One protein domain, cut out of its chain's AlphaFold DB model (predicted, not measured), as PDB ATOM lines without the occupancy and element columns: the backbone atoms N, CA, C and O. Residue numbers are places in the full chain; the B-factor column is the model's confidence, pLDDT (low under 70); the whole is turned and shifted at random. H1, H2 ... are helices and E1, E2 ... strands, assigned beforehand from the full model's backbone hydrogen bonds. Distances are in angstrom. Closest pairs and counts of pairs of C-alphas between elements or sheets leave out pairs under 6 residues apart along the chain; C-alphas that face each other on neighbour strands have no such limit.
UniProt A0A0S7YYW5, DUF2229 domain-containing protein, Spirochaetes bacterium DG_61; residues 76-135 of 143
ATOM      1  N   GLN A  76      -3.302 -24.762  -8.327       93.94
ATOM      2  CA  GLN A  76      -3.035 -25.414  -9.609       93.94
ATOM      3  C   GLN A  76      -3.339 -26.914  -9.537       93.94
ATOM      4  O   GLN A  76      -2.667 -27.682  -8.847       93.94
ATOM      5  N   GLN A  77      -4.277 -27.378 -10.361       95.88
ATOM      6  CA  GLN A  77      -4.486 -28.812 -10.537       95.88
ATOM      7  C   GLN A  77      -3.342 -29.423 -11.357       95.88
ATOM      8  O   GLN A  77      -3.030 -28.951 -12.450       95.88
ATOM      9  N   ALA A  78      -2.749 -30.512 -10.868       96.31
ATOM     10  CA  ALA A  78      -1.716 -31.265 -11.573       96.31
ATOM     11  C   ALA A  78      -2.080 -32.751 -11.685       96.31
ATOM     12  O   ALA A  78      -2.740 -33.312 -10.813       96.31
ATOM     13  N   MET A  79      -1.645 -33.400 -12.766       96.19
ATOM     14  CA  MET A  79      -1.880 -34.825 -13.011       96.19
ATOM     15  C   MET A  79      -0.607 -35.515 -13.475       96.19
ATOM     16  O   MET A  79       0.031 -35.079 -14.433       96.19
ATOM     17  N   VAL A  80      -0.268 -36.633 -12.831       95.44
ATOM     18  CA  VAL A  80       0.864 -37.465 -13.245       95.44
ATOM     19  C   VAL A  80       0.448 -38.368 -14.402       95.44
ATOM     20  O   VAL A  80      -0.529 -39.110 -14.307       95.44
ATOM     21  N   ILE A  81       1.211 -38.335 -15.490       93.88
ATOM     22  CA  ILE A  81       1.023 -39.214 -16.641       93.88
ATOM     23  C   ILE A  81       1.849 -40.480 -16.427       93.88
ATOM     24  O   ILE A  81       3.080 -40.440 -16.393       93.88
ATOM     25  N   ILE A  82       1.153 -41.612 -16.322       91.81
ATOM     26  CA  ILE A  82       1.745 -42.938 -16.142       91.81
ATOM     27  C   ILE A  82       1.371 -43.809 -17.336       91.81
ATOM     28  O   ILE A  82       0.213 -43.880 -17.744       91.81
ATOM     29  N   GLY A  83       2.354 -44.512 -17.886       88.69
ATOM     30  CA  GLY A  83       2.135 -45.448 -18.973       88.69
ATOM     31  C   GLY A  83       3.444 -45.987 -19.520       88.69
ATOM     32  O   GLY A  83       4.521 -45.768 -18.970       88.69
ATOM     33  N   ARG A  84       3.353 -46.736 -20.615       85.12
ATOM     34  CA  ARG A  84       4.547 -47.173 -21.340       85.12
ATOM     35  C   ARG A  84       5.115 -45.979 -22.115       85.12
ATOM     36  O   ARG A  84       4.311 -45.282 -22.729       85.12
ATOM     37  N   PRO A  85       6.446 -45.785 -22.180       82.75
ATOM     38  CA  PRO A  85       7.038 -44.618 -22.848       82.75
ATOM     39  C   PRO A  85       6.555 -44.413 -24.288       82.75
ATOM     40  O   PRO A  85       6.329 -43.288 -24.718       82.75
ATOM     41  N   TYR A  86       6.323 -45.512 -25.013       83.00
ATOM     42  CA  TYR A  86       5.815 -45.484 -26.384       83.00
ATOM     43  C   TYR A  86       4.344 -45.049 -26.499       83.00
ATOM     44  O   TYR A  86       3.922 -44.674 -27.580       83.00
ATOM     45  N   ASN A  87       3.566 -45.087 -25.415       87.25
ATOM     46  CA  ASN A  87       2.183 -44.607 -25.386       87.25
ATOM     47  C   ASN A  87       2.070 -43.185 -24.839       87.25
ATOM     48  O   ASN A  87       1.107 -42.504 -25.150       87.25
ATOM     49  N   THR A  88       2.979 -42.759 -23.960       87.88
ATOM     50  CA  THR A  88       2.848 -41.484 -23.237       87.88
ATOM     51  C   THR A  88       3.571 -40.337 -23.923       87.88
ATOM     52  O   THR A  88       3.115 -39.200 -23.825       87.88
ATOM     53  N   ASN A  89       4.673 -40.621 -24.621       85.06
ATOM     54  CA  ASN A  89       5.589 -39.585 -25.106       85.06
ATOM     55  C   ASN A  89       5.340 -39.186 -26.568       85.06
ATOM     56  O   ASN A  89       5.911 -38.200 -27.025       85.06
ATOM     57  N   ASP A  90       4.499 -39.932 -27.281       90.62
ATOM     58  CA  ASP A  90       4.103 -39.654 -28.660       90.62
ATOM     59  C   ASP A  90       2.711 -38.980 -28.670       90.62
ATOM     60  O   ASP A  90       1.751 -39.570 -28.155       90.62
ATOM     61  N   PRO A  91       2.589 -37.730 -29.163       90.19
ATOM     62  CA  PRO A  91       1.326 -36.989 -29.165       90.19
ATOM     63  C   PRO A  91       0.205 -37.675 -29.951       90.19
ATOM     64  O   PRO A  91      -0.954 -37.634 -29.540       90.19
ATOM     65  N   GLU A  92       0.525 -38.325 -31.062       93.06
ATOM     66  CA  GLU A  92      -0.439 -38.991 -31.924       93.06
ATOM     67  C   GLU A  92      -0.989 -40.253 -31.246       93.06
ATOM     68  O   GLU A  92      -2.204 -40.473 -31.223       93.06
ATOM     69  N   LEU A  93      -0.117 -41.044 -30.616       90.62
ATOM     70  CA  LEU A  93      -0.509 -42.242 -29.869       90.62
ATOM     71  C   LEU A  93      -1.261 -41.911 -28.575       90.62
ATOM     72  O   LEU A  93      -2.164 -42.657 -28.190       90.62
ATOM     73  N   ASN A  94      -0.937 -40.791 -27.920       92.00
ATOM     74  CA  ASN A  94      -1.631 -40.345 -26.709       92.00
ATOM     75  C   ASN A  94      -2.856 -39.454 -26.986       92.00
ATOM     76  O   ASN A  94      -3.484 -38.970 -26.043       92.00
ATOM     77  N   LEU A  95      -3.222 -39.248 -28.259       94.25
ATOM     78  CA  LEU A  95      -4.339 -38.399 -28.689       94.25
ATOM     79  C   LEU A  95      -4.242 -36.964 -28.145       94.25
ATOM     80  O   LEU A  95      -5.253 -36.390 -27.719       94.25
ATOM     81  N   HIS A  96      -3.039 -36.395 -28.146       94.81
ATOM     82  CA  HIS A  96      -2.718 -35.065 -27.636       94.81
ATOM     83  C   HIS A  96      -3.121 -34.869 -26.165       94.81
ATOM     84  O   HIS A  96      -3.585 -33.799 -25.768       94.81
ATOM     85  N   LEU A  97      -2.967 -35.904 -25.331       95.19
ATOM     86  CA  LEU A  97      -3.373 -35.882 -23.921       95.19
ATOM     87  C   LEU A  97      -2.764 -34.702 -23.153       95.19
ATOM     88  O   LEU A  97      -3.472 -33.992 -22.445       95.19
ATOM     89  N   VAL A  98      -1.459 -34.471 -23.322       94.50
ATOM     90  CA  VAL A  98      -0.724 -33.380 -22.658       94.50
ATOM     91  C   VAL A  98      -1.322 -32.016 -23.014       94.50
ATOM     92  O   VAL A  98      -1.495 -31.166 -22.145       94.50
ATOM     93  N   GLU A  99      -1.667 -31.808 -24.283       95.94
ATOM     94  CA  GLU A  99      -2.260 -30.558 -24.764       95.94
ATOM     95  C   GLU A  99      -3.677 -30.365 -24.220       95.94
ATOM     96  O   GLU A  99      -4.016 -29.286 -23.741       95.94
ATOM     97  N   LYS A 100      -4.487 -31.431 -24.208       96.62
ATOM     98  CA  LYS A 100      -5.839 -31.408 -23.638       96.62
ATOM     99  C   LYS A 100      -5.830 -31.063 -22.151       96.62
ATOM    100  O   LYS A 100      -6.653 -30.261 -21.732       96.62
ATOM    101  N   LEU A 101      -4.897 -31.622 -21.375       96.75
ATOM    102  CA  LEU A 101      -4.749 -31.290 -19.954       96.75
ATOM    103  C   LEU A 101      -4.402 -29.813 -19.766       96.75
ATOM    104  O   LEU A 101      -5.074 -29.126 -19.003       96.75
ATOM    105  N   LYS A 102      -3.445 -29.292 -20.539       95.12
ATOM    106  CA  LYS A 102      -3.097 -27.864 -20.498       95.12
ATOM    107  C   LYS A 102      -4.272 -26.956 -20.875       95.12
ATOM    108  O   LYS A 102      -4.456 -25.925 -20.244       95.12
ATOM    109  N   ASN A 103      -5.080 -27.340 -21.865       97.31
ATOM    110  CA  ASN A 103      -6.282 -26.591 -22.260       97.31
ATOM    111  C   ASN A 103      -7.376 -26.595 -21.178       97.31
ATOM    112  O   ASN A 103      -8.255 -25.739 -21.199       97.31
ATOM    113  N   LEU A 104      -7.324 -27.552 -20.250       96.88
ATOM    114  CA  LEU A 104      -8.187 -27.638 -19.072       96.88
ATOM    115  C   LEU A 104      -7.556 -26.995 -17.828       96.88
ATOM    116  O   LEU A 104      -8.065 -27.202 -16.731       96.88
ATOM    117  N   ASP A 105      -6.454 -26.256 -17.989       95.25
ATOM    118  CA  ASP A 105      -5.667 -25.678 -16.893       95.25
ATOM    119  C   ASP A 105      -5.195 -26.723 -15.863       95.25
ATOM    120  O   ASP A 105      -5.090 -26.488 -14.662       95.25
ATOM    121  N   VAL A 106      -4.910 -27.934 -16.352       97.12
ATOM    122  CA  VAL A 106      -4.311 -29.014 -15.573       97.12
ATOM    123  C   VAL A 106      -2.863 -29.169 -16.001       97.12
ATOM    124  O   VAL A 106      -2.579 -29.365 -17.181       97.12
ATOM    125  N   LEU A 107      -1.937 -29.133 -15.045       96.62
ATOM    126  CA  LEU A 107      -0.514 -29.331 -15.289       96.62
ATOM    127  C   LEU A 107      -0.197 -30.830 -15.453       96.62
ATOM    128  O   LEU A 107      -0.244 -31.573 -14.469       96.62
ATOM    129  N   PRO A 108       0.163 -31.311 -16.657       95.56
ATOM    130  CA  PRO A 108       0.640 -32.675 -16.828       95.56
ATOM    131  C   PRO A 108       2.075 -32.820 -16.303       95.56
ATOM    132  O   PRO A 108       2.969 -32.069 -16.696       95.56
ATOM    133  N   ILE A 109       2.309 -33.827 -15.462       95.38
ATOM    134  CA  ILE A 109       3.615 -34.152 -14.880       95.38
ATOM    135  C   ILE A 109       4.043 -35.545 -15.368       95.38
ATOM    136  O   ILE A 109       3.329 -36.518 -15.125       95.38
ATOM    137  N   PRO A 110       5.185 -35.696 -16.059       93.00
ATOM    138  CA  PRO A 110       5.723 -37.015 -16.391       93.00
ATOM    139  C   PRO A 110       6.083 -37.805 -15.128       93.00
ATOM    140  O   PRO A 110       6.572 -37.226 -14.161       93.00
ATOM    141  N   ILE A 111       5.920 -39.129 -15.149       91.62
ATOM    142  CA  ILE A 111       6.303 -39.982 -14.011       91.62
ATOM    143  C   ILE A 111       7.778 -39.824 -13.606       91.62
ATOM    144  O   ILE A 111       8.085 -39.863 -12.418       91.62
ATOM    145  N   ASP A 112       8.674 -39.563 -14.562       91.19
ATOM    146  CA  ASP A 112      10.112 -39.404 -14.306       91.19
ATOM    147  C   ASP A 112      10.439 -38.193 -13.410       91.19
ATOM    148  O   ASP A 112      11.541 -38.085 -12.881       91.19
ATOM    149  N   PHE A 113       9.495 -37.260 -13.230       94.19
ATOM    150  CA  PHE A 113       9.668 -36.085 -12.371       94.19
ATOM    151  C   PHE A 113       9.412 -36.400 -10.890       94.19
ATOM    152  O   PHE A 113       9.697 -35.567 -10.027       94.19
ATOM    153  N   LEU A 114       8.854 -37.572 -10.584       91.88
ATOM    154  CA  LEU A 114       8.583 -37.976  -9.214       91.88
ATOM    155  C   LEU A 114       9.864 -38.494  -8.533       91.88
ATOM    156  O   LEU A 114      10.632 -39.229  -9.155       91.88
ATOM    157  N   PRO A 115      10.094 -38.187  -7.243       87.38
ATOM    158  CA  PRO A 115      11.277 -38.625  -6.496       87.38
ATOM    159  C   PRO A 115      11.171 -40.096  -6.036       87.38
ATOM    160  O   PRO A 115      11.412 -40.414  -4.874       87.38
ATOM    161  N   LEU A 116      10.812 -41.006  -6.948       84.31
ATOM    162  CA  LEU A 116      10.470 -42.405  -6.642       84.31
ATOM    163  C   LEU A 116      11.622 -43.186  -5.994       84.31
ATOM    164  O   LEU A 116      11.386 -44.096  -5.208       84.31
ATOM    165  N   SER A 117      12.870 -42.813  -6.281       78.38
ATOM    166  CA  SER A 117      14.069 -43.446  -5.720       78.38
ATOM    167  C   SER A 117      14.218 -43.269  -4.203       78.38
ATOM    168  O   SER A 117      15.031 -43.962  -3.590       78.38
ATOM    169  N   ARG A 118      13.471 -42.338  -3.597       77.94
ATOM    170  CA  ARG A 118      13.530 -42.026  -2.161       77.94
ATOM    171  C   ARG A 118      12.449 -42.731  -1.347       77.94
ATOM    172  O   ARG A 118      12.542 -42.735  -0.123       77.94
ATOM    173  N   GLU A 119      11.454 -43.320  -2.006       80.19
ATOM    174  CA  GLU A 119      10.303 -43.931  -1.348       80.19
ATOM    175  C   GLU A 119      10.563 -45.407  -1.023       80.19
ATOM    176  O   GLU A 119      10.927 -46.205  -1.892       80.19
ATOM    177  N   ASN A 120      10.359 -45.792   0.240       77.75
ATOM    178  CA  ASN A 120      10.447 -47.187   0.665       77.75
ATOM    179  C   ASN A 120       9.081 -47.875   0.555       77.75
ATOM    180  O   ASN A 120       8.336 -47.950   1.525       77.75
ATOM    181  N   ILE A 121       8.772 -48.433  -0.615       78.56
ATOM    182  CA  ILE A 121       7.510 -49.161  -0.834       78.56
ATOM    183  C   ILE A 121       7.500 -50.581  -0.234       78.56
ATOM    184  O   ILE A 121       6.485 -51.277  -0.293       78.56
ATOM    185  N   TRP A 122       8.629 -51.056   0.302       75.31
ATOM    186  CA  TRP A 122       8.780 -52.446   0.750       75.31
ATOM    187  C   TRP A 122       8.091 -52.723   2.083       75.31
ATOM    188  O   TRP A 122       7.679 -53.860   2.312       75.31
ATOM    189  N   ASP A 123       7.930 -51.700   2.923       79.50
ATOM    190  CA  ASP A 123       7.221 -51.820   4.199       79.50
ATOM    191  C   ASP A 123       5.723 -52.082   3.963       79.50
ATOM    192  O   ASP A 123       5.121 -52.919   4.638       79.50
ATOM    193  N   ASP A 124       5.150 -51.447   2.936       81.19
ATOM    194  CA  ASP A 124       3.741 -51.600   2.556       81.19
ATOM    195  C   ASP A 124       3.489 -52.843   1.684       81.19
ATOM    196  O   ASP A 124       2.413 -53.447   1.732       81.19
ATOM    197  N   TYR A 125       4.487 -53.264   0.896       80.00
ATOM    198  CA  TYR A 125       4.374 -54.381  -0.050       80.00
ATOM    199  C   TYR A 125       5.511 -55.416   0.084       80.00
ATOM    200  O   TYR A 125       6.222 -55.698  -0.889       80.00
ATOM    201  N   PRO A 126       5.647 -56.089   1.244       69.50
ATOM    202  CA  PRO A 126       6.786 -56.967   1.554       69.50
ATOM    203  C   PRO A 126       6.876 -58.236   0.685       69.50
ATOM    204  O   PRO A 126       7.907 -58.901   0.652       69.50
ATOM    205  N   MET A 127       5.807 -58.593  -0.037       73.00
ATOM    206  CA  MET A 127       5.736 -59.782  -0.899       73.00
ATOM    207  C   MET A 127       5.305 -59.435  -2.325       73.00
ATOM    208  O   MET A 127       4.447 -60.105  -2.908       73.00
ATOM    209  N   MET A 128       5.876 -58.375  -2.908       74.19
ATOM    210  CA  MET A 128       5.559 -57.993  -4.283       74.19
ATOM    211  C   MET A 128       5.898 -59.129  -5.259       74.19
ATOM    212  O   MET A 128       7.048 -59.384  -5.617       74.19
ATOM    213  N   TYR A 129       4.874 -59.864  -5.689       64.50
ATOM    214  CA  TYR A 129       5.059 -61.072  -6.484       64.50
ATOM    215  C   TYR A 129       5.223 -60.777  -7.981       64.50
ATOM    216  O   TYR A 129       5.633 -61.675  -8.720       64.50
ATOM    217  N   TRP A 130       4.947 -59.541  -8.413       68.75
ATOM    218  CA  TRP A 130       5.017 -59.115  -9.805       68.75
ATOM    219  C   TRP A 130       6.476 -58.952 -10.277       68.75
ATOM    220  O   TRP A 130       7.217 -58.161  -9.687       68.75
ATOM    221  N   PRO A 131       6.910 -59.633 -11.357       57.72
ATOM    222  CA  PRO A 131       8.299 -59.599 -11.822       57.72
ATOM    223  C   PRO A 131       8.836 -58.197 -12.140       57.72
ATOM    224  O   PRO A 131      10.011 -57.936 -11.895       57.72
ATOM    225  N   ASN A 132       7.990 -57.284 -12.638       58.91
ATOM    226  CA  ASN A 132       8.427 -55.907 -12.912       58.91
ATOM    227  C   ASN A 132       8.590 -55.081 -11.627       58.91
ATOM    228  O   ASN A 132       9.376 -54.151 -11.638       58.91
ATOM    229  N   GLY A 133       7.896 -55.433 -10.538       57.59
ATOM    230  CA  GLY A 133       8.054 -54.776  -9.236       57.59
ATOM    231  C   GLY A 133       9.242 -55.333  -8.449       57.59
ATOM    232  O   GLY A 133       9.962 -54.588  -7.804       57.59
ATOM    233  N   ARG A 134       9.532 -56.641  -8.562       54.94
ATOM    234  CA  ARG A 134      10.683 -57.266  -7.872       54.94
ATOM    235  C   ARG A 134      12.049 -56.757  -8.331       54.94
ATOM    236  O   ARG A 134      12.981 -56.770  -7.537       54.94
ATOM    237  N   ASN A 135      12.198 -56.368  -9.598       50.88
ATOM    238  CA  ASN A 135      13.499 -55.960 -10.148       50.88
ATOM    239  C   ASN A 135      13.954 -54.563  -9.693       50.88
ATOM    240  O   ASN A 135      15.123 -54.238  -9.870       50.88
TER     241      ASN A 135
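This is residues 76 to 135 of the 143 residues of the protein "DUF2229 domain-containing protein" of Spirochaetes bacterium DG_61 (UniProt A0A0S7YYW5). A small two-stranded parallel sheet, E1 and E2, has helix H2 packed on it, mostly on E2, and a long arm leads from E2 to H3; residues 115 to 124 and 126 to 132 stick out. The 60 printed residues run E1, H1, H2, E2, H3, a mixed class with under half in named elements. The whole is loose, radius of gyration of the C-alphas 14.8 A, spanning 41 by 26 by 14 A.

E1, residues 77 to 81, and E2, residues 106 to 110, are parallel at 31 degrees, with N 79 and O 107 2.9 A apart, within hydrogen-bond range. With H1, residues 85 to 88, and H2, residues 97 to 103, they form a strand-helix-strand unit, parallel neighbour strands with helices between; its crossover is right-handed. The closest C-alphas of H2 and E2, Val 98 and Pro 108, are 6.0 A apart. H1 and H2 are only just apart, closest 8.4 A. H3, residues 131 to 134, is apart from E1, H1 and H2. In H2 every O i to N i+4 pair is within hydrogen-bond range; H1 and H3 are too short for one.

E1, 13.3 A long, begins at C-alpha 77 (-4.486, -28.812, -10.537). E2 measures 12.9 A and H2 9.9 A. H3 ends at C-alpha 134 (10.683, -57.266, -7.872).

The printed part has no cut. The link from E2 to H3 is long, 20 residues. Confidence is low at residue 126 and residues 129 to 135.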